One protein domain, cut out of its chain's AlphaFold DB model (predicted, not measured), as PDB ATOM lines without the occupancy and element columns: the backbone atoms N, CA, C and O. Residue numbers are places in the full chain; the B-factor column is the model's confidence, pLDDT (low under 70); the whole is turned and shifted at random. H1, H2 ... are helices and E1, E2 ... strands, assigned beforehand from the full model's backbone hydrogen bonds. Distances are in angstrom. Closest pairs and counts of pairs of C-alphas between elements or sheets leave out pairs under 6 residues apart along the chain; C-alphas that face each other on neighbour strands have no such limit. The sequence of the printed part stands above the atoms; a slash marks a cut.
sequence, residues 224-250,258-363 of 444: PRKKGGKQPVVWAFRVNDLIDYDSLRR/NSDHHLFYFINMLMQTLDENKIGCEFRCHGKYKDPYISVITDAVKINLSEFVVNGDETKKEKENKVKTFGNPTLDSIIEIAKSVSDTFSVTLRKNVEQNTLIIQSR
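What this domain is: This is residues 224 to 250 and 258 to 363 of the 444 residues of an uncharacterized protein of Lactobacillus crispatus (UniProt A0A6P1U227). Two small three-stranded sheets meet at a corner, where E3 runs on into E4, and helix H2 fills the angle between them. H4 covers the second sheet beside E1, H1 sits at the far end of the first sheet, and H3 makes an arm off H2. The printed part has 133 residues, in the order E1 H1 H2 E2 E3 E4 H3 H4 E5 E6; the sheets, E1 E3 E2 and E4 E6 E5, are antiparallel. The class is mixed, helices and strands; the whole is compact, with a radius of gyration of the C-alphas of 15.3 A and spans of 42 by 40 by 24 A.

Where its parts are: Find C-alpha 233 at (26.002, -49.681, 12.356), where E1 begins, residues 233 to 238; H1 follows at 239 to 243. After the cut, H2 runs from 262, at (38.072, -38.502, 0.944), to 276, 21.0 A. Next come E2, 280 to 288, 26.7 A; E3, 291 to 298, 22.1 A; and E4, 301 to 304. H3 is 316 to 326, 15.4 A, and H4 is 331 to 341, 15.5 A. E5 is 347 to 352, 16.2 A; E6, 357 to 362, 16.7 A, ends at (28.306, -52.362, 16.212).

How they stand to each other: Begin at inner strand E3, antiparallel to its neighbours E1 and E2: N 235 of E1 and O 296 of E3 are within hydrogen-bond range at 2.8 A, and so are N 284 of E2 and O 295 of E3 at 2.9 A, in the hairpin E2 and E3. H1 only grazes this sheet, with residues 239 to 242. H2 is on it, 10.3 A high, slantwise to the strands at 39 degrees to E1 on the local plane. E3 runs on into E4 at 86 degrees. In the second sheet look for N 303 and O 358, 2.9 A, between E4 and E6, and N 350 and O 359, 2.9 A, in the hairpin E5 and E6. H4 is on it at a height of 9.5 A, over E6 and E5, along the strands. E4, H3 H4, E5 form a split strand-helix-strand unit, E6 lying between its strands, with a right-handed crossover. Each sheet makes two layers, with helices on one face: H2 for the first, H2 and H4 for the second. With residues 262 to 266 alone H2 touches H4, about perpendicular at 87 degrees; the closest C-alphas, Leu 263 and Ile 337, are 7.0 A apart. With residues 264 to 269 alone it touches H3, about perpendicular at 77 degrees; the closest C-alphas, Tyr 265 and Phe 326, are 4.4 A apart. H3 and H4 are apart. In H1, H2, H3 and H4 every O i to N i+4 pair is within hydrogen-bond range.

The domain as a whole: The C-alphas farthest apart, Lys 288 and Asp 313, are 46.4 A from each other. Residues 251 to 257 are cut out; C-alphas 250 and 258 stand 16.3 A apart. Of the links printed whole, E4 to H3 is long, with 11 residues. Confidence is under 70 at residues 227 to 230, 244 to 250, 258 to 260, 343 to 346 and 363; mean pLDDT of the printed part is 83.3.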
ATOM      1  N   PRO A 224      16.211 -53.353   1.877       87.00
ATOM      2  CA  PRO A 224      15.737 -52.913   3.182       87.00
ATOM      3  C   PRO A 224      16.366 -53.752   4.293       87.00
ATOM      4  O   PRO A 224      16.484 -54.978   4.173       87.00
ATOM      5  N   ARG A 225      16.757 -53.102   5.386       85.06
ATOM      6  CA  ARG A 225      17.273 -53.797   6.563       85.06
ATOM      7  C   ARG A 225      16.194 -54.695   7.181       85.06
ATOM      8  O   ARG A 225      15.046 -54.290   7.354       85.06
ATOM      9  N   LYS A 226      16.572 -55.918   7.567       76.44
ATOM     10  CA  LYS A 226      15.724 -56.796   8.387       76.44
ATOM     11  C   LYS A 226      15.984 -56.501   9.865       76.44
ATOM     12  O   LYS A 226      17.084 -56.736  10.360       76.44
ATOM     13  N   LYS A 227      14.979 -55.980  10.572       68.38
ATOM     14  CA  LYS A 227      15.071 -55.698  12.013       68.38
ATOM     15  C   LYS A 227      15.229 -57.006  12.809       68.38
ATOM     16  O   LYS A 227      14.631 -58.016  12.452       68.38
ATOM     17  N   GLY A 228      16.018 -56.983  13.889       57.97
ATOM     18  CA  GLY A 228      16.021 -58.057  14.895       57.97
ATOM     19  C   GLY A 228      17.079 -59.162  14.758       57.97
ATOM     20  O   GLY A 228      17.006 -60.139  15.493       57.97
ATOM     21  N   GLY A 229      18.085 -59.033  13.884       63.53
ATOM     22  CA  GLY A 229      19.165 -60.028  13.742       63.53
ATOM     23  C   GLY A 229      20.469 -59.673  14.463       63.53
ATOM     24  O   GLY A 229      21.047 -60.519  15.143       63.53
ATOM     25  N   LYS A 230      20.923 -58.422  14.324       67.19
ATOM     26  CA  LYS A 230      22.174 -57.861  14.864       67.19
ATOM     27  C   LYS A 230      21.981 -56.364  15.130       67.19
ATOM     28  O   LYS A 230      21.136 -55.740  14.481       67.19
ATOM     29  N   GLN A 231      22.767 -55.796  16.048       75.69
ATOM     30  CA  GLN A 231      22.784 -54.343  16.239       75.69
ATOM     31  C   GLN A 231      23.324 -53.658  14.981       75.69
ATOM     32  O   GLN A 231      24.339 -54.114  14.437       75.69
ATOM     33  N   PRO A 232      22.665 -52.593  14.503       82.44
ATOM     34  CA  PRO A 232      23.095 -51.921  13.297       82.44
ATOM     35  C   PRO A 232      24.328 -51.050  13.542       82.44
ATOM     36  O   PRO A 232      24.615 -50.610  14.660       82.44
ATOM     37  N   VAL A 233      25.036 -50.770  12.455       85.31
ATOM     38  CA  VAL A 233      26.002 -49.681  12.356       85.31
ATOM     39  C   VAL A 233      25.255 -48.444  11.865       85.31
ATOM     40  O   VAL A 233      24.555 -48.502  10.854       85.31
ATOM     41  N   VAL A 234      25.390 -47.335  12.591       86.31
ATOM     42  CA  VAL A 234      24.797 -46.048  12.213       86.31
ATOM     43  C   VAL A 234      25.895 -45.129  11.704       86.31
ATOM     44  O   VAL A 234      26.834 -44.798  12.428       86.31
ATOM     45  N   TRP A 235      25.742 -44.717  10.455       90.12
ATOM     46  CA  TRP A 235      26.565 -43.735   9.769       90.12
ATOM     47  C   TRP A 235      25.810 -42.413   9.741       90.12
ATOM     48  O   TRP A 235      24.623 -42.418   9.429       90.12
ATOM     49  N   ALA A 236      26.469 -41.297  10.025       89.44
ATOM     50  CA  ALA A 236      25.915 -39.954   9.962       89.44
ATOM     51  C   ALA A 236      26.802 -39.075   9.072       89.44
ATOM     52  O   ALA A 236      27.872 -38.624   9.472       89.44
ATOM     53  N   PHE A 237      26.342 -38.821   7.849       91.75
ATOM     54  CA  PHE A 237      27.033 -37.972   6.884       91.75
ATOM     55  C   PHE A 237      26.468 -36.556   6.958       91.75
ATOM     56  O   PHE A 237      25.389 -36.290   6.417       91.75
ATOM     57  N   ARG A 238      27.161 -35.645   7.654       90.62
ATOM     58  CA  ARG A 238      26.748 -34.238   7.716       90.62
ATOM     59  C   ARG A 238      26.928 -33.594   6.352       90.62
ATOM     60  O   ARG A 238      27.980 -33.690   5.731       90.62
ATOM     61  N   VAL A 239      25.893 -32.905   5.890       92.00
ATOM     62  CA  VAL A 239      25.918 -32.202   4.602       92.00
ATOM     63  C   VAL A 239      26.931 -31.059   4.638       92.00
ATOM     64  O   VAL A 239      27.545 -30.761   3.619       92.00
ATOM     65  N   ASN A 240      27.138 -30.442   5.805       88.94
ATOM     66  CA  ASN A 240      28.158 -29.415   5.986       88.94
ATOM     67  C   ASN A 240      29.562 -29.953   5.704       88.94
ATOM     68  O   ASN A 240      30.286 -29.304   4.969       88.94
ATOM     69  N   ASP A 241      29.898 -31.167   6.144       86.44
ATOM     70  CA  ASP A 241      31.212 -31.776   5.874       86.44
ATOM     71  C   ASP A 241      31.436 -32.066   4.372       86.44
ATOM     72  O   ASP A 241      32.569 -32.240   3.923       86.44
ATOM     73  N   LEU A 242      30.359 -32.113   3.579       87.12
ATOM     74  CA  LEU A 242      30.406 -32.270   2.120       87.12
ATOM     75  C   LEU A 242      30.469 -30.922   1.369       87.12
ATOM     76  O   LEU A 242      30.895 -30.892   0.215       87.12
ATOM     77  N   ILE A 243      30.013 -29.825   1.985       86.31
ATOM     78  CA  ILE A 243      29.961 -28.465   1.404       86.31
ATOM     79  C   ILE A 243      31.172 -27.646   1.852       86.31
ATOM     80  O   ILE A 243      31.938 -27.144   1.029       86.31
ATOM     81  N   ASP A 244      31.329 -27.523   3.167       64.50
ATOM     82  CA  ASP A 244      32.411 -26.833   3.849       64.50
ATOM     83  C   ASP A 244      33.579 -27.801   3.937       64.50
ATOM     84  O   ASP A 244      33.885 -28.353   4.994       64.50
ATOM     85  N   TYR A 245      34.214 -28.030   2.789       53.06
ATOM     86  CA  TYR A 245      35.432 -28.817   2.698       53.06
ATOM     87  C   TYR A 245      36.604 -28.068   3.359       53.06
ATOM     88  O   TYR A 245      37.526 -27.645   2.676       53.06
ATOM     89  N   ASP A 246      36.512 -27.821   4.675       45.16
ATOM     90  CA  ASP A 246      37.624 -27.862   5.617       45.16
ATOM     91  C   ASP A 246      37.192 -27.701   7.093       45.16
ATOM     92  O   ASP A 246      36.903 -26.593   7.556       45.16
ATOM     93  N   SER A 247      37.237 -28.780   7.881       39.44
ATOM     94  CA  SER A 247      37.182 -28.699   9.351       39.44
ATOM     95  C   SER A 247      38.550 -28.888  10.028       39.44
ATOM     96  O   SER A 247      38.661 -28.640  11.227       39.44
ATOM     97  N   LEU A 248      39.620 -29.233   9.287       39.47
ATOM     98  CA  LEU A 248      40.954 -29.511   9.862       39.47
ATOM     99  C   LEU A 248      42.150 -28.807   9.182       39.47
ATOM    100  O   LEU A 248      43.280 -28.953   9.651       39.47
ATOM    101  N   ARG A 249      41.968 -28.003   8.129       41.34
ATOM    102  CA  ARG A 249      43.059 -27.310   7.415       41.34
ATOM    103  C   ARG A 249      42.702 -25.894   6.952       41.34
ATOM    104  O   ARG A 249      42.971 -25.487   5.829       41.34
ATOM    105  N   ARG A 250      42.401 -24.998   7.900       37.50
ATOM    106  CA  ARG A 250      42.586 -23.536   7.688       37.50
ATOM    107  C   ARG A 250      44.056 -23.088   7.543       37.50
ATOM    108  O   ARG A 250      44.427 -21.972   7.891       37.50
ATOM    109  N   ASN A 258      43.471 -31.862  -5.038       41.12
ATOM    110  CA  ASN A 258      43.289 -33.273  -5.402       41.12
ATOM    111  C   ASN A 258      43.232 -34.245  -4.201       41.12
ATOM    112  O   ASN A 258      42.866 -35.400  -4.403       41.12
ATOM    113  N   SER A 259      43.570 -33.827  -2.970       46.59
ATOM    114  CA  SER A 259      43.434 -34.664  -1.757       46.59
ATOM    115  C   SER A 259      42.057 -34.557  -1.100       46.59
ATOM    116  O   SER A 259      41.804 -35.160  -0.067       46.59
ATOM    117  N   ASP A 260      41.147 -33.801  -1.702       58.47
ATOM    118  CA  ASP A 260      40.091 -33.123  -0.964       58.47
ATOM    119  C   ASP A 260      38.693 -33.741  -1.200       58.47
ATOM    120  O   ASP A 260      37.664 -33.073  -1.173       58.47
ATOM    121  N   HIS A 261      38.623 -35.055  -1.448       76.88
ATOM    122  CA  HIS A 261      37.357 -35.772  -1.692       76.88
ATOM    123  C   HIS A 261      37.208 -37.070  -0.883       76.88
ATOM    124  O   HIS A 261      36.336 -37.888  -1.170       76.88
ATOM    125  N   HIS A 262      38.027 -37.264   0.154       84.50
ATOM    126  CA  HIS A 262      38.072 -38.502   0.944       84.50
ATOM    127  C   HIS A 262      36.711 -38.981   1.471       84.50
ATOM    128  O   HIS A 262      36.416 -40.175   1.407       84.50
ATOM    129  N   LEU A 263      35.856 -38.064   1.933       88.25
ATOM    130  CA  LEU A 263      34.516 -38.417   2.399       88.25
ATOM    131  C   LEU A 263      33.611 -38.884   1.249       88.25
ATOM    132  O   LEU A 263      32.910 -39.886   1.385       88.25
ATOM    133  N   PHE A 264      33.681 -38.221   0.090       91.81
ATOM    134  CA  PHE A 264      32.948 -38.652  -1.098       91.81
ATOM    135  C   PHE A 264      33.383 -40.054  -1.545       91.81
ATOM    136  O   PHE A 264      32.541 -40.903  -1.841       91.81
ATOM    137  N   TYR A 265      34.692 -40.318  -1.540       92.00
ATOM    138  CA  TYR A 265      35.253 -41.629  -1.858       92.00
ATOM    139  C   TYR A 265      34.775 -42.707  -0.889       92.00
ATOM    140  O   TYR A 265      34.337 -43.770  -1.325       92.00
ATOM    141  N   PHE A 266      34.797 -42.423   0.417       93.44
ATOM    142  CA  PHE A 266      34.307 -43.350   1.432       93.44
ATOM    143  C   PHE A 266      32.826 -43.678   1.255       93.44
ATOM    144  O   PHE A 266      32.453 -44.849   1.290       93.44
ATOM    145  N   ILE A 267      31.990 -42.672   0.995       95.25
ATOM    146  CA  ILE A 267      30.569 -42.880   0.706       95.25
ATOM    147  C   ILE A 267      30.393 -43.769  -0.533       95.25
ATOM    148  O   ILE A 267      29.614 -44.716  -0.485       95.25
ATOM    149  N   ASN A 268      31.136 -43.527  -1.620       94.75
ATOM    150  CA  ASN A 268      31.061 -44.369  -2.818       94.75
ATOM    151  C   ASN A 268      31.446 -45.828  -2.523       94.75
ATOM    152  O   ASN A 268      30.752 -46.736  -2.978       94.75
ATOM    153  N   MET A 269      32.519 -46.049  -1.750       94.88
ATOM    154  CA  MET A 269      32.934 -47.391  -1.322       94.88
ATOM    155  C   MET A 269      31.852 -48.056  -0.473       94.88
ATOM    156  O   MET A 269      31.450 -49.174  -0.776       94.88
ATOM    157  N   LEU A 270      31.323 -47.356   0.537       95.44
ATOM    158  CA  LEU A 270      30.260 -47.875   1.396       95.44
ATOM    159  C   LEU A 270      29.035 -48.266   0.566       95.44
ATOM    160  O   LEU A 270      28.569 -49.395   0.669       95.44
ATOM    161  N   MET A 271      28.539 -47.372  -0.289       95.44
ATOM    162  CA  MET A 271      27.358 -47.628  -1.118       95.44
ATOM    163  C   MET A 271      27.557 -48.823  -2.058       95.44
ATOM    164  O   MET A 271      26.648 -49.639  -2.203       95.44
ATOM    165  N   GLN A 272      28.749 -48.968  -2.647       94.50
ATOM    166  CA  GLN A 272      29.080 -50.126  -3.476       94.50
ATOM    167  C   GLN A 272      29.144 -51.419  -2.665       94.50
ATOM    168  O   GLN A 272      28.496 -52.392  -3.041       94.50
ATOM    169  N   THR A 273      29.820 -51.416  -1.514       95.19
ATOM    170  CA  THR A 273      29.862 -52.571  -0.609       95.19
ATOM    171  C   THR A 273      28.458 -52.988  -0.159       95.19
ATOM    172  O   THR A 273      28.175 -54.184  -0.082       95.19
ATOM    173  N   LEU A 274      27.567 -52.033   0.132       94.69
ATOM    174  CA  LEU A 274      26.189 -52.330   0.531       94.69
ATOM    175  C   LEU A 274      25.400 -53.012  -0.592       94.69
ATOM    176  O   LEU A 274      24.686 -53.985  -0.332       94.69
ATOM    177  N   ASP A 275      25.534 -52.533  -1.830       93.94
ATOM    178  CA  ASP A 275      24.831 -53.107  -2.977       93.94
ATOM    179  C   ASP A 275      25.402 -54.464  -3.407       93.94
ATOM    180  O   ASP A 275      24.636 -55.414  -3.577       93.94
ATOM    181  N   GLU A 276      26.719 -54.594  -3.557       93.25
ATOM    182  CA  GLU A 276      27.361 -55.824  -4.044       93.25
ATOM    183  C   GLU A 276      27.181 -56.979  -3.058       93.25
ATOM    184  O   GLU A 276      26.734 -58.061  -3.441       93.25
ATOM    185  N   ASN A 277      27.393 -56.720  -1.765       93.06
ATOM    186  CA  ASN A 277      27.223 -57.727  -0.716       93.06
ATOM    187  C   ASN A 277      25.767 -57.880  -0.255       93.06
ATOM    188  O   ASN A 277      25.483 -58.662   0.655       93.06
ATOM    189  N   LYS A 278      24.832 -57.138  -0.867       91.50
ATOM    190  CA  LYS A 278      23.394 -57.167  -0.557       91.50
ATOM    191  C   LYS A 278      23.106 -56.974   0.937       91.50
ATOM    192  O   LYS A 278      22.220 -57.632   1.492       91.50
ATOM    193  N   ILE A 279      23.849 -56.063   1.565       90.38
ATOM    194  CA  ILE A 279      23.723 -55.721   2.982       90.38
ATOM    195  C   ILE A 279      22.437 -54.915   3.177       90.38
ATOM    196  O   ILE A 279      22.146 -53.981   2.429       90.38
ATOM    197  N   GLY A 280      21.653 -55.287   4.190       88.88
ATOM    198  CA  GLY A 280      20.437 -54.567   4.546       88.88
ATOM    199  C   GLY A 280      20.760 -53.165   5.059       88.88
ATOM    200  O   GLY A 280      21.599 -53.010   5.951       88.88
ATOM    201  N   CYS A 281      20.087 -52.151   4.518       91.75
ATOM    202  CA  CYS A 281      20.254 -50.771   4.956       91.75
ATOM    203  C   CYS A 281      18.944 -49.967   4.970       91.75
ATOM    204  O   CYS A 281      17.957 -50.312   4.320       91.75
ATOM    205  N   GLU A 282      18.946 -48.888   5.748       91.06
ATOM    206  CA  GLU A 282      17.906 -47.861   5.793       91.06
ATOM    207  C   GLU A 282      18.562 -46.479   5.699       91.06
ATOM    208  O   GLU A 282      19.609 -46.246   6.303       91.06
ATOM    209  N   PHE A 283      17.930 -45.555   4.976       92.00
ATOM    210  CA  PHE A 283      18.371 -44.162   4.874       92.00
ATOM    211  C   PHE A 283      17.375 -43.260   5.579       92.00
ATOM    212  O   PHE A 283      16.167 -43.492   5.508       92.00
ATOM    213  N   ARG A 284      17.875 -42.206   6.219       89.31
ATOM    214  CA  ARG A 284      17.036 -41.161   6.808       89.31
ATOM    215  C   ARG A 284      17.739 -39.814   6.687       89.31
ATOM    216  O   ARG A 284      18.958 -39.745   6.829       89.31
ATOM    217  N   CYS A 285      16.981 -38.754   6.437       90.06
ATOM    218  CA  CYS A 285      17.487 -37.388   6.517       90.06
ATOM    219  C   CYS A 285      17.078 -36.766   7.853       90.06
ATOM    220  O   CYS A 285      15.928 -36.894   8.279       90.06
ATOM    221  N   HIS A 286      18.028 -36.109   8.510       84.88
ATOM    222  CA  HIS A 286      17.891 -35.571   9.857       84.88
ATOM    223  C   HIS A 286      18.678 -34.265  10.017       84.88
ATOM    224  O   HIS A 286      19.244 -33.721   9.066       84.88
ATOM    225  N   GLY A 287      18.703 -33.766  11.252       83.75
ATOM    226  CA  GLY A 287      19.378 -32.535  11.626       83.75
ATOM    227  C   GLY A 287      18.513 -31.300  11.398       83.75
ATOM    228  O   GLY A 287      17.389 -31.363  10.902       83.75
ATOM    229  N   LYS A 288      19.039 -30.152  11.818       86.06
ATOM    230  CA  LYS A 288      18.410 -28.847  11.578       86.06
ATOM    231  C   LYS A 288      18.940 -28.288  10.263       86.06
ATOM    232  O   LYS A 288      20.021 -28.657   9.833       86.06
ATOM    233  N   TYR A 289      18.255 -27.319   9.667       83.44
ATOM    234  CA  TYR A 289      18.703 -26.710   8.407       83.44
ATOM    235  C   TYR A 289      20.103 -26.055   8.461       83.44
ATOM    236  O   TYR A 289      20.689 -25.808   7.413       83.44
ATOM    237  N   LYS A 290      20.655 -25.774   9.651       86.06
ATOM    238  CA  LYS A 290      22.043 -25.302   9.811       86.06
ATOM    239  C   LYS A 290      23.073 -26.432   9.775       86.06
ATOM    240  O   LYS A 290      24.206 -26.184   9.390       86.06
ATOM    241  N   ASP A 291      22.680 -27.647  10.146       87.50
ATOM    242  CA  ASP A 291      23.537 -28.835  10.161       87.50
ATOM    243  C   ASP A 291      22.713 -30.100   9.866       87.50
ATOM    244  O   ASP A 291      22.425 -30.897  10.766       87.50
ATOM    245  N   PRO A 292      22.219 -30.255   8.623       92.62
ATOM    246  CA  PRO A 292      21.496 -31.455   8.251       92.62
ATOM    247  C   PRO A 292      22.484 -32.588   7.987       92.62
ATOM    248  O   PRO A 292      23.603 -32.372   7.513       92.62
ATOM    249  N   TYR A 293      22.050 -33.815   8.232       91.69
ATOM    250  CA  TYR A 293      22.836 -35.006   7.947       91.69
ATOM    251  C   TYR A 293      21.961 -36.117   7.386       91.69
ATOM    252  O   TYR A 293      20.758 -36.192   7.646       91.69
ATOM    253  N   ILE A 294      22.584 -36.989   6.604       94.06
ATOM    254  CA  ILE A 294      21.958 -38.195   6.076       94.06
ATOM    255  C   ILE A 294      22.509 -39.356   6.883       94.06
ATOM    256  O   ILE A 294      23.717 -39.599   6.887       94.06
ATOM    257  N   SER A 295      21.627 -40.061   7.581       91.00
ATOM    258  CA  SER A 295      22.005 -41.278   8.275       91.00
ATOM    259  C   SER A 295      21.796 -42.495   7.391       91.00
ATOM    260  O   SER A 295      20.726 -42.648   6.795       91.00
ATOM    261  N   VAL A 296      22.783 -43.383   7.374       92.31
ATOM    262  CA  VAL A 296      22.650 -44.733   6.827       92.31
ATOM    263  C   VAL A 296      22.712 -45.696   8.003       92.31
ATOM    264  O   VAL A 296      23.610 -45.610   8.832       92.31
ATOM    265  N   ILE A 297      21.750 -46.598   8.106       88.88
ATOM    266  CA  ILE A 297      21.691 -47.616   9.156       88.88
ATOM    267  C   ILE A 297      21.888 -48.951   8.461       88.88
ATOM    268  O   ILE A 297      21.058 -49.331   7.639       88.88
ATOM    269  N   THR A 298      22.976 -49.652   8.752       90.19
ATOM    270  CA  THR A 298      23.365 -50.878   8.042       90.19
ATOM    271  C   THR A 298      23.540 -52.031   9.016       90.19
ATOM    272  O   THR A 298      23.764 -51.821  10.207       90.19
ATOM    273  N   ASP A 299      23.514 -53.267   8.523       86.88
ATOM    274  CA  ASP A 299      24.134 -54.369   9.266       86.88
ATOM    275  C   ASP A 299      25.670 -54.203   9.298       86.88
ATOM    276  O   ASP A 299      26.226 -53.223   8.790       86.88
ATOM    277  N   ALA A 300      26.373 -55.157   9.916       87.12
ATOM    278  CA  ALA A 300      27.833 -55.204   9.904       87.12
ATOM    279  C   ALA A 300      28.388 -55.132   8.473       87.12
ATOM    280  O   ALA A 300      27.951 -55.876   7.594       87.12
ATOM    281  N   VAL A 301      29.388 -54.280   8.268       90.69
ATOM    282  CA  VAL A 301      29.992 -54.030   6.958       90.69
ATOM    283  C   VAL A 301      31.400 -54.612   6.932       90.69
ATOM    284  O   VAL A 301      32.181 -54.427   7.863       90.69
ATOM    285  N   LYS A 302      31.736 -55.323   5.855       92.50
ATOM    286  CA  LYS A 302      33.099 -55.768   5.548       92.50
ATOM    287  C   LYS A 302      33.518 -55.089   4.248       92.50
ATOM    288  O   LYS A 302      32.962 -55.407   3.205       92.50
ATOM    289  N   ILE A 303      34.461 -54.155   4.328       94.06
ATOM    290  CA  ILE A 303      34.996 -53.433   3.169       94.06
ATOM    291  C   ILE A 303      36.331 -54.074   2.799       94.06
ATOM    292  O   ILE A 303      37.273 -54.038   3.592       94.06
ATOM    293  N   ASN A 304      36.412 -54.665   1.611       93.44
ATOM    294  CA  ASN A 304      37.653 -55.180   1.045       93.44
ATOM    295  C   ASN A 304      38.293 -54.083   0.186       93.44
ATOM    296  O   ASN A 304      37.823 -53.792  -0.909       93.44
ATOM    297  N   LEU A 305      39.354 -53.440   0.680       91.69
ATOM    298  CA  LEU A 305      39.951 -52.293  -0.010       91.69
ATOM    299  C   LEU A 305      40.588 -52.684  -1.348       91.69
ATOM    300  O   LEU A 305      40.717 -51.830  -2.223       91.69
ATOM    301  N   SER A 306      40.927 -53.964  -1.540       89.25
ATOM    302  CA  SER A 306      41.457 -54.485  -2.807       89.25
ATOM    303  C   SER A 306      40.480 -54.311  -3.977       89.25
ATOM    304  O   SER A 306      40.912 -54.212  -5.121       89.25
ATOM    305  N   GLU A 307      39.175 -54.212  -3.705       89.50
ATOM    306  CA  GLU A 307      38.146 -53.951  -4.723       89.50
ATOM    307  C   GLU A 307      38.182 -52.500  -5.229       89.50
ATOM    308  O   GLU A 307      37.764 -52.221  -6.353       89.50
ATOM    309  N   PHE A 308      38.744 -51.577  -4.441       90.88
ATOM    310  CA  PHE A 308      38.696 -50.132  -4.686       90.88
ATOM    311  C   PHE A 308      40.047 -49.516  -5.064       90.88
ATOM    312  O   PHE A 308      40.078 -48.410  -5.598       90.88
ATOM    313  N   VAL A 309      41.154 -50.232  -4.858       87.75
ATOM    314  CA  VAL A 309      42.492 -49.822  -5.315       87.75
ATOM    315  C   VAL A 309      42.780 -50.322  -6.727       87.75
ATOM    316  O   VAL A 309      42.286 -51.366  -7.148       87.75
ATOM    317  N   VAL A 310      43.591 -49.570  -7.469       86.44
ATOM    318  CA  VAL A 310      44.017 -49.949  -8.820       86.44
ATOM    319  C   VAL A 310      44.838 -51.237  -8.795       86.44
ATOM    320  O   VAL A 310      45.781 -51.365  -8.014       86.44
ATOM    321  N   ASN A 311      44.517 -52.158  -9.698       81.31
ATOM    322  CA  ASN A 311      45.209 -53.430  -9.896       81.31
ATOM    323  C   ASN A 311      45.861 -53.515 -11.291       81.31
ATOM    324  O   ASN A 311      45.578 -52.725 -12.196       81.31
ATOM    325  N   GLY A 312      46.812 -54.444 -11.445       78.19
ATOM    326  CA  GLY A 312      47.669 -54.555 -12.635       78.19
ATOM    327  C   GLY A 312      46.889 -54.735 -13.940       78.19
ATOM    328  O   GLY A 312      47.205 -54.066 -14.927       78.19
ATOM    329  N   ASP A 313      45.820 -55.529 -13.886       85.44
ATOM    330  CA  ASP A 313      45.060 -56.013 -15.046       85.44
ATOM    331  C   ASP A 313      44.045 -55.005 -15.614       85.44
ATOM    332  O   ASP A 313      43.459 -55.238 -16.668       85.44
ATOM    333  N   GLU A 314      43.833 -53.865 -14.950       85.69
ATOM    334  CA  GLU A 314      42.862 -52.860 -15.399       85.69
ATOM    335  C   GLU A 314      43.402 -52.011 -16.566       85.69
ATOM    336  O   GLU A 314      44.573 -51.599 -16.604       85.69
ATOM    337  N   THR A 315      42.523 -51.659 -17.506       88.62
ATOM    338  CA  THR A 315      42.834 -50.711 -18.582       88.62
ATOM    339  C   THR A 315      43.102 -49.313 -18.020       88.62
ATOM    340  O   THR A 315      42.595 -48.930 -16.966       88.62
ATOM    341  N   LYS A 316      43.841 -48.470 -18.755       88.69
ATOM    342  CA  LYS A 316      44.119 -47.078 -18.342       88.69
ATOM    343  C   LYS A 316      42.849 -46.308 -17.943       88.69
ATOM    344  O   LYS A 316      42.847 -45.581 -16.955       88.69
ATOM    345  N   LYS A 317      41.761 -46.483 -18.697       87.12
ATOM    346  CA  LYS A 317      40.485 -45.797 -18.456       87.12
ATOM    347  C   LYS A 317      39.777 -46.308 -17.199       87.12
ATOM    348  O   LYS A 317      39.160 -45.512 -16.495       87.12
ATOM    349  N   GLU A 318      39.856 -47.605 -16.914       86.75
ATOM    350  CA  GLU A 318      39.329 -48.191 -15.676       86.75
ATOM    351  C   GLU A 318      40.107 -47.684 -14.469       86.75
ATOM    352  O   GLU A 318      39.491 -47.156 -13.546       86.75
ATOM    353  N   LYS A 319      41.444 -47.697 -14.545       87.31
ATOM    354  CA  LYS A 319      42.331 -47.142 -13.514       87.31
ATOM    355  C   LYS A 319      41.985 -45.686 -13.201       87.31
ATOM    356  O   LYS A 319      41.767 -45.323 -12.049       87.31
ATOM    357  N   GLU A 320      41.857 -44.847 -14.231       87.38
ATOM    358  CA  GLU A 320      41.481 -43.438 -14.068       87.38
ATOM    359  C   GLU A 320      40.093 -43.252 -13.443       87.38
ATOM    360  O   GLU A 320      39.911 -42.359 -12.615       87.38
ATOM    361  N   ASN A 321      39.100 -44.054 -13.838       85.06
ATOM    362  CA  ASN A 321      37.760 -43.974 -13.259       85.06
ATOM    363  C   ASN A 321      37.763 -44.421 -11.796       85.06
ATOM    364  O   ASN A 321      37.167 -43.748 -10.962       85.06
ATOM    365  N   LYS A 322      38.472 -45.506 -11.478       88.31
ATOM    366  CA  LYS A 322      38.579 -46.051 -10.127       88.31
ATOM    367  C   LYS A 322      39.208 -45.043  -9.171       88.31
ATOM    368  O   LYS A 322      38.598 -44.711  -8.161       88.31
ATOM    369  N   VAL A 323      40.332 -44.436  -9.560       88.12
ATOM    370  CA  VAL A 323      40.969 -43.361  -8.780       88.12
ATOM    371  C   VAL A 323      40.045 -42.146  -8.641       88.12
ATOM    372  O   VAL A 323      39.957 -41.554  -7.572       88.12
ATOM    373  N   LYS A 324      39.298 -41.771  -9.689       86.81
ATOM    374  CA  LYS A 324      38.340 -40.653  -9.607       86.81
ATOM    375  C   LYS A 324      37.139 -40.940  -8.704       86.81
ATOM    376  O   LYS A 324      36.564 -39.989  -8.180       86.81
ATOM    377  N   THR A 325      36.724 -42.197  -8.565       88.00
ATOM    378  CA  THR A 325      35.533 -42.584  -7.794       88.00
ATOM    379  C   THR A 325      35.868 -42.966  -6.351       88.00
ATOM    380  O   THR A 325      35.085 -42.643  -5.458       88.00
ATOM    381  N   PHE A 326      37.006 -43.615  -6.105       90.19
ATOM    382  CA  PHE A 326      37.380 -44.145  -4.785       90.19
ATOM    383  C   PHE A 326      38.680 -43.551  -4.230       90.19
ATOM    384  O   PHE A 326      39.032 -43.818  -3.082       90.19
ATOM    385  N   GLY A 327      39.388 -42.725  -5.003       88.38
ATOM    386  CA  GLY A 327      40.694 -42.201  -4.619       88.38
ATOM    387  C   GLY A 327      41.756 -43.300  -4.566       88.38
ATOM    388  O   GLY A 327      41.724 -44.253  -5.339       88.38
ATOM    389  N   ASN A 328      42.689 -43.155  -3.626       87.12
ATOM    390  CA  ASN A 328      43.700 -44.161  -3.292       87.12
ATOM    391  C   ASN A 328      43.550 -44.536  -1.807       87.12
ATOM    392  O   ASN A 328      44.307 -44.035  -0.970       87.12
ATOM    393  N   PRO A 329      42.519 -45.320  -1.449       87.44
ATOM    394  CA  PRO A 329      42.195 -45.590  -0.058       87.44
ATOM    395  C   PRO A 329      43.245 -46.501   0.587       87.44
ATOM    396  O   PRO A 329      43.673 -47.497   0.008       87.44
ATOM    397  N   THR A 330      43.625 -46.177   1.821       87.88
ATOM    398  CA  THR A 330      44.435 -47.041   2.697       87.88
ATOM    399  C   THR A 330      43.612 -47.448   3.913       87.88
ATOM    400  O   THR A 330      42.734 -46.688   4.334       87.88
ATOM    401  N   LEU A 331      43.900 -48.608   4.516       88.25
ATOM    402  CA  LEU A 331      43.181 -49.073   5.710       88.25
ATOM    403  C   LEU A 331      43.132 -48.005   6.807       88.25
ATOM    404  O   LEU A 331      42.061 -47.743   7.346       88.25
ATOM    405  N   ASP A 332      44.259 -47.351   7.088       86.44
ATOM    406  CA  ASP A 332      44.336 -46.331   8.134       86.44
ATOM    407  C   ASP A 332      43.489 -45.096   7.788       86.44
ATOM    408  O   ASP A 332      42.705 -44.648   8.627       86.44
ATOM    409  N   SER A 333      43.541 -44.611   6.539       85.88
ATOM    410  CA  SER A 333      42.702 -43.479   6.108       85.88
ATOM    411  C   SER A 333      41.202 -43.788   6.193       85.88
ATOM    412  O   SER A 333      40.412 -42.945   6.611       85.88
ATOM    413  N   ILE A 334      40.793 -45.013   5.850       89.00
ATOM    414  CA  ILE A 334      39.386 -45.419   5.914       89.00
ATOM    415  C   ILE A 334      38.933 -45.625   7.355       89.00
ATOM    416  O   ILE A 334      37.798 -45.290   7.679       89.00
ATOM    417  N   ILE A 335      39.802 -46.117   8.238       88.38
ATOM    418  CA  ILE A 335      39.509 -46.212   9.672       88.38
ATOM    419  C   ILE A 335      39.256 -44.824  10.264       88.38
ATOM    420  O   ILE A 335      38.320 -44.672  11.047       88.38
ATOM    421  N   GLU A 336      40.069 -43.827   9.913       86.25
ATOM    422  CA  GLU A 336      39.901 -42.453  10.396       86.25
ATOM    423  C   GLU A 336      38.550 -41.867   9.968       86.25
ATOM    424  O   GLU A 336      37.779 -41.419  10.818       86.25
ATOM    425  N   ILE A 337      38.210 -41.976   8.679       87.44
ATOM    426  CA  ILE A 337      36.926 -41.496   8.146       87.44
ATOM    427  C   ILE A 337      35.756 -42.282   8.747       87.44
ATOM    428  O   ILE A 337      34.756 -41.698   9.155       87.44
ATOM    429  N   ALA A 338      35.871 -43.610   8.847       88.19
ATOM    430  CA  ALA A 338      34.827 -44.444   9.428       88.19
ATOM    431  C   ALA A 338      34.537 -44.036  10.877       88.19
ATOM    432  O   ALA A 338      33.369 -43.939  11.236       88.19
ATOM    433  N   LYS A 339      35.568 -43.736  11.681       83.19
ATOM    434  CA  LYS A 339      35.402 -43.227  13.053       83.19
ATOM    435  C   LYS A 339      34.712 -41.867  13.094       83.19
ATOM    436  O   LYS A 339      33.923 -41.644  14.005       83.19
ATOM    437  N   SER A 340      35.015 -40.968  12.155       82.56
ATOM    438  CA  SER A 340      34.448 -39.615  12.161       82.56
ATOM    439  C   SER A 340      32.973 -39.584  11.759       82.56
ATOM    440  O   SER A 340      32.253 -38.688  12.189       82.56
ATOM    441  N   VAL A 341      32.525 -40.540  10.936       85.88
ATOM    442  CA  VAL A 341      31.146 -40.585  10.414       85.88
ATOM    443  C   VAL A 341      30.274 -41.663  11.050       85.88
ATOM    444  O   VAL A 341      29.056 -41.603  10.929       85.88
ATOM    445  N   SER A 342      30.843 -42.660  11.726       79.44
ATOM    446  CA  SER A 342      30.062 -43.554  12.586       79.44
ATOM    447  C   SER A 342      29.637 -42.808  13.847       79.44
ATOM    448  O   SER A 342      30.470 -42.122  14.436       79.44
ATOM    449  N   ASP A 343      28.392 -42.971  14.306       65.00
ATOM    450  CA  ASP A 343      27.979 -42.387  15.590       65.00
ATOM    451  C   ASP A 343      28.949 -42.833  16.708       65.00
ATOM    452  O   ASP A 343      29.207 -44.027  16.907       65.00
ATOM    453  N   THR A 344      29.538 -41.842  17.382       50.66
ATOM    454  CA  THR A 344      30.899 -41.836  17.960       50.66
ATOM    455  C   THR A 344      31.184 -42.883  19.044       50.66
ATOM    456  O   THR A 344      32.330 -43.050  19.457       50.66
ATOM    457  N   PHE A 345      30.173 -43.608  19.520       51.50
ATOM    458  CA  PHE A 345      30.267 -44.427  20.731       51.50
ATOM    459  C   PHE A 345      30.110 -45.935  20.505       51.50
ATOM    460  O   PHE A 345      30.332 -46.713  21.434       51.50
ATOM    461  N   SER A 346      29.784 -46.379  19.287       62.00
ATOM    462  CA  SER A 346      29.162 -47.702  19.131       62.00
ATOM    463  C   SER A 346      29.730 -48.590  18.028       62.00
ATOM    464  O   SER A 346      29.038 -49.527  17.652       62.00
ATOM    465  N   VAL A 347      30.951 -48.384  17.509       75.62
ATOM    466  CA  VAL A 347      31.510 -49.270  16.457       75.62
ATOM    467  C   VAL A 347      32.855 -49.911  16.794       75.62
ATOM    468  O   VAL A 347      33.782 -49.294  17.317       75.62
ATOM    469  N   THR A 348      32.978 -51.198  16.484       81.88
ATOM    470  CA  THR A 348      34.225 -51.957  16.487       81.88
ATOM    471  C   THR A 348      34.781 -51.951  15.074       81.88
ATOM    472  O   THR A 348      34.097 -52.355  14.136       81.88
ATOM    473  N   LEU A 349      36.037 -51.528  14.949       86.69
ATOM    474  CA  LEU A 349      36.795 -51.552  13.705       86.69
ATOM    475  C   LEU A 349      37.900 -52.595  13.853       86.69
ATOM    476  O   LEU A 349      38.778 -52.443  14.703       86.69
ATOM    477  N   ARG A 350      37.845 -53.667  13.059       86.75
ATOM    478  CA  ARG A 350      38.893 -54.698  13.012       86.75
ATOM    479  C   ARG A 350      39.550 -54.669  11.642       86.75
ATOM    480  O   ARG A 350      38.867 -54.831  10.632       86.75
ATOM    481  N   LYS A 351      40.867 -54.473  11.617       89.50
ATOM    482  CA  LYS A 351      41.663 -54.532  10.389       89.50
ATOM    483  C   LYS A 351      42.221 -55.937  10.182       89.50
ATOM    484  O   LYS A 351      42.742 -56.529  11.123       89.50
ATOM    485  N   ASN A 352      42.132 -56.440   8.958       89.06
ATOM    486  CA  ASN A 352      42.899 -57.586   8.487       89.06
ATOM    487  C   ASN A 352      43.846 -57.078   7.395       89.06
ATOM    488  O   ASN A 352      43.398 -56.718   6.307       89.06
ATOM    489  N   VAL A 353      45.138 -56.995   7.722       86.06
ATOM    490  CA  VAL A 353      46.160 -56.420   6.836       86.06
ATOM    491  C   VAL A 353      46.435 -57.339   5.646       86.06
ATOM    492  O   VAL A 353      46.501 -56.857   4.522       86.06
ATOM    493  N   GLU A 354      46.508 -58.652   5.874       84.50
ATOM    494  CA  GLU A 354      46.776 -59.649   4.826       84.50
ATOM    495  C   GLU A 354      45.684 -59.657   3.753       84.50
ATOM    496  O   GLU A 354      45.969 -59.722   2.562       84.50
ATOM    497  N   GLN A 355      44.422 -59.537   4.173       86.00
ATOM    498  CA  GLN A 355      43.270 -59.495   3.268       86.00
ATOM    499  C   GLN A 355      42.886 -58.071   2.842       86.00
ATOM    500  O   GLN A 355      41.829 -57.892   2.240       86.00
ATOM    501  N   ASN A 356      43.674 -57.054   3.212       89.38
ATOM    502  CA  ASN A 356      43.384 -55.635   2.977       89.38
ATOM    503  C   ASN A 356      41.916 -55.254   3.280       89.38
ATOM    504  O   ASN A 356      41.224 -54.607   2.495       89.38
ATOM    505  N   THR A 357      41.405 -55.735   4.411       91.75
ATOM    506  CA  THR A 357      39.981 -55.690   4.743       91.75
ATOM    507  C   THR A 357      39.748 -54.931   6.045       91.75
ATOM    508  O   THR A 357      40.430 -55.158   7.048       91.75
ATOM    509  N   LEU A 358      38.709 -54.096   6.058       91.88
ATOM    510  CA  LEU A 358      38.170 -53.458   7.253       91.88
ATOM    511  C   LEU A 358      36.799 -54.049   7.605       91.88
ATOM    512  O   LEU A 358      35.860 -53.999   6.812       91.88
ATOM    513  N   ILE A 359      36.674 -54.597   8.813       90.38
ATOM    514  CA  ILE A 359      35.410 -55.093   9.369       90.38
ATOM    515  C   ILE A 359      34.868 -54.053  10.345       90.38
ATOM    516  O   ILE A 359      35.556 -53.657  11.287       90.38
ATOM    517  N   ILE A 360      33.619 -53.653  10.127       90.25
ATOM    518  CA  ILE A 360      32.930 -52.593  10.856       90.25
ATOM    519  C   ILE A 360      31.646 -53.174  11.428       90.25
ATOM    520  O   ILE A 360      30.755 -53.622  10.705       90.25
ATOM    521  N   GLN A 361      31.571 -53.217  12.749       86.25
ATOM    522  CA  GLN A 361      30.479 -53.844  13.485       86.25
ATOM    523  C   GLN A 361      30.018 -52.924  14.598       86.25
ATOM    524  O   GLN A 361      30.814 -52.157  15.129       86.25
ATOM    525  N   SER A 362      28.756 -53.030  14.997       78.50
ATOM    526  CA  SER A 362      28.306 -52.362  16.212       78.50
ATOM    527  C   SER A 362      29.014 -52.962  17.439       78.50
ATOM    528  O   SER A 362      29.181 -54.176  17.528       78.50
ATOM    529  N   ARG A 363      29.455 -52.116  18.374       69.50
ATOM    530  CA  ARG A 363      29.845 -52.487  19.749       69.50
ATOM    531  C   ARG A 363      28.629 -52.733  20.626       69.50
ATOM    532  O   ARG A 363      28.776 -53.337  21.683       69.50
TER     533      ARG A 363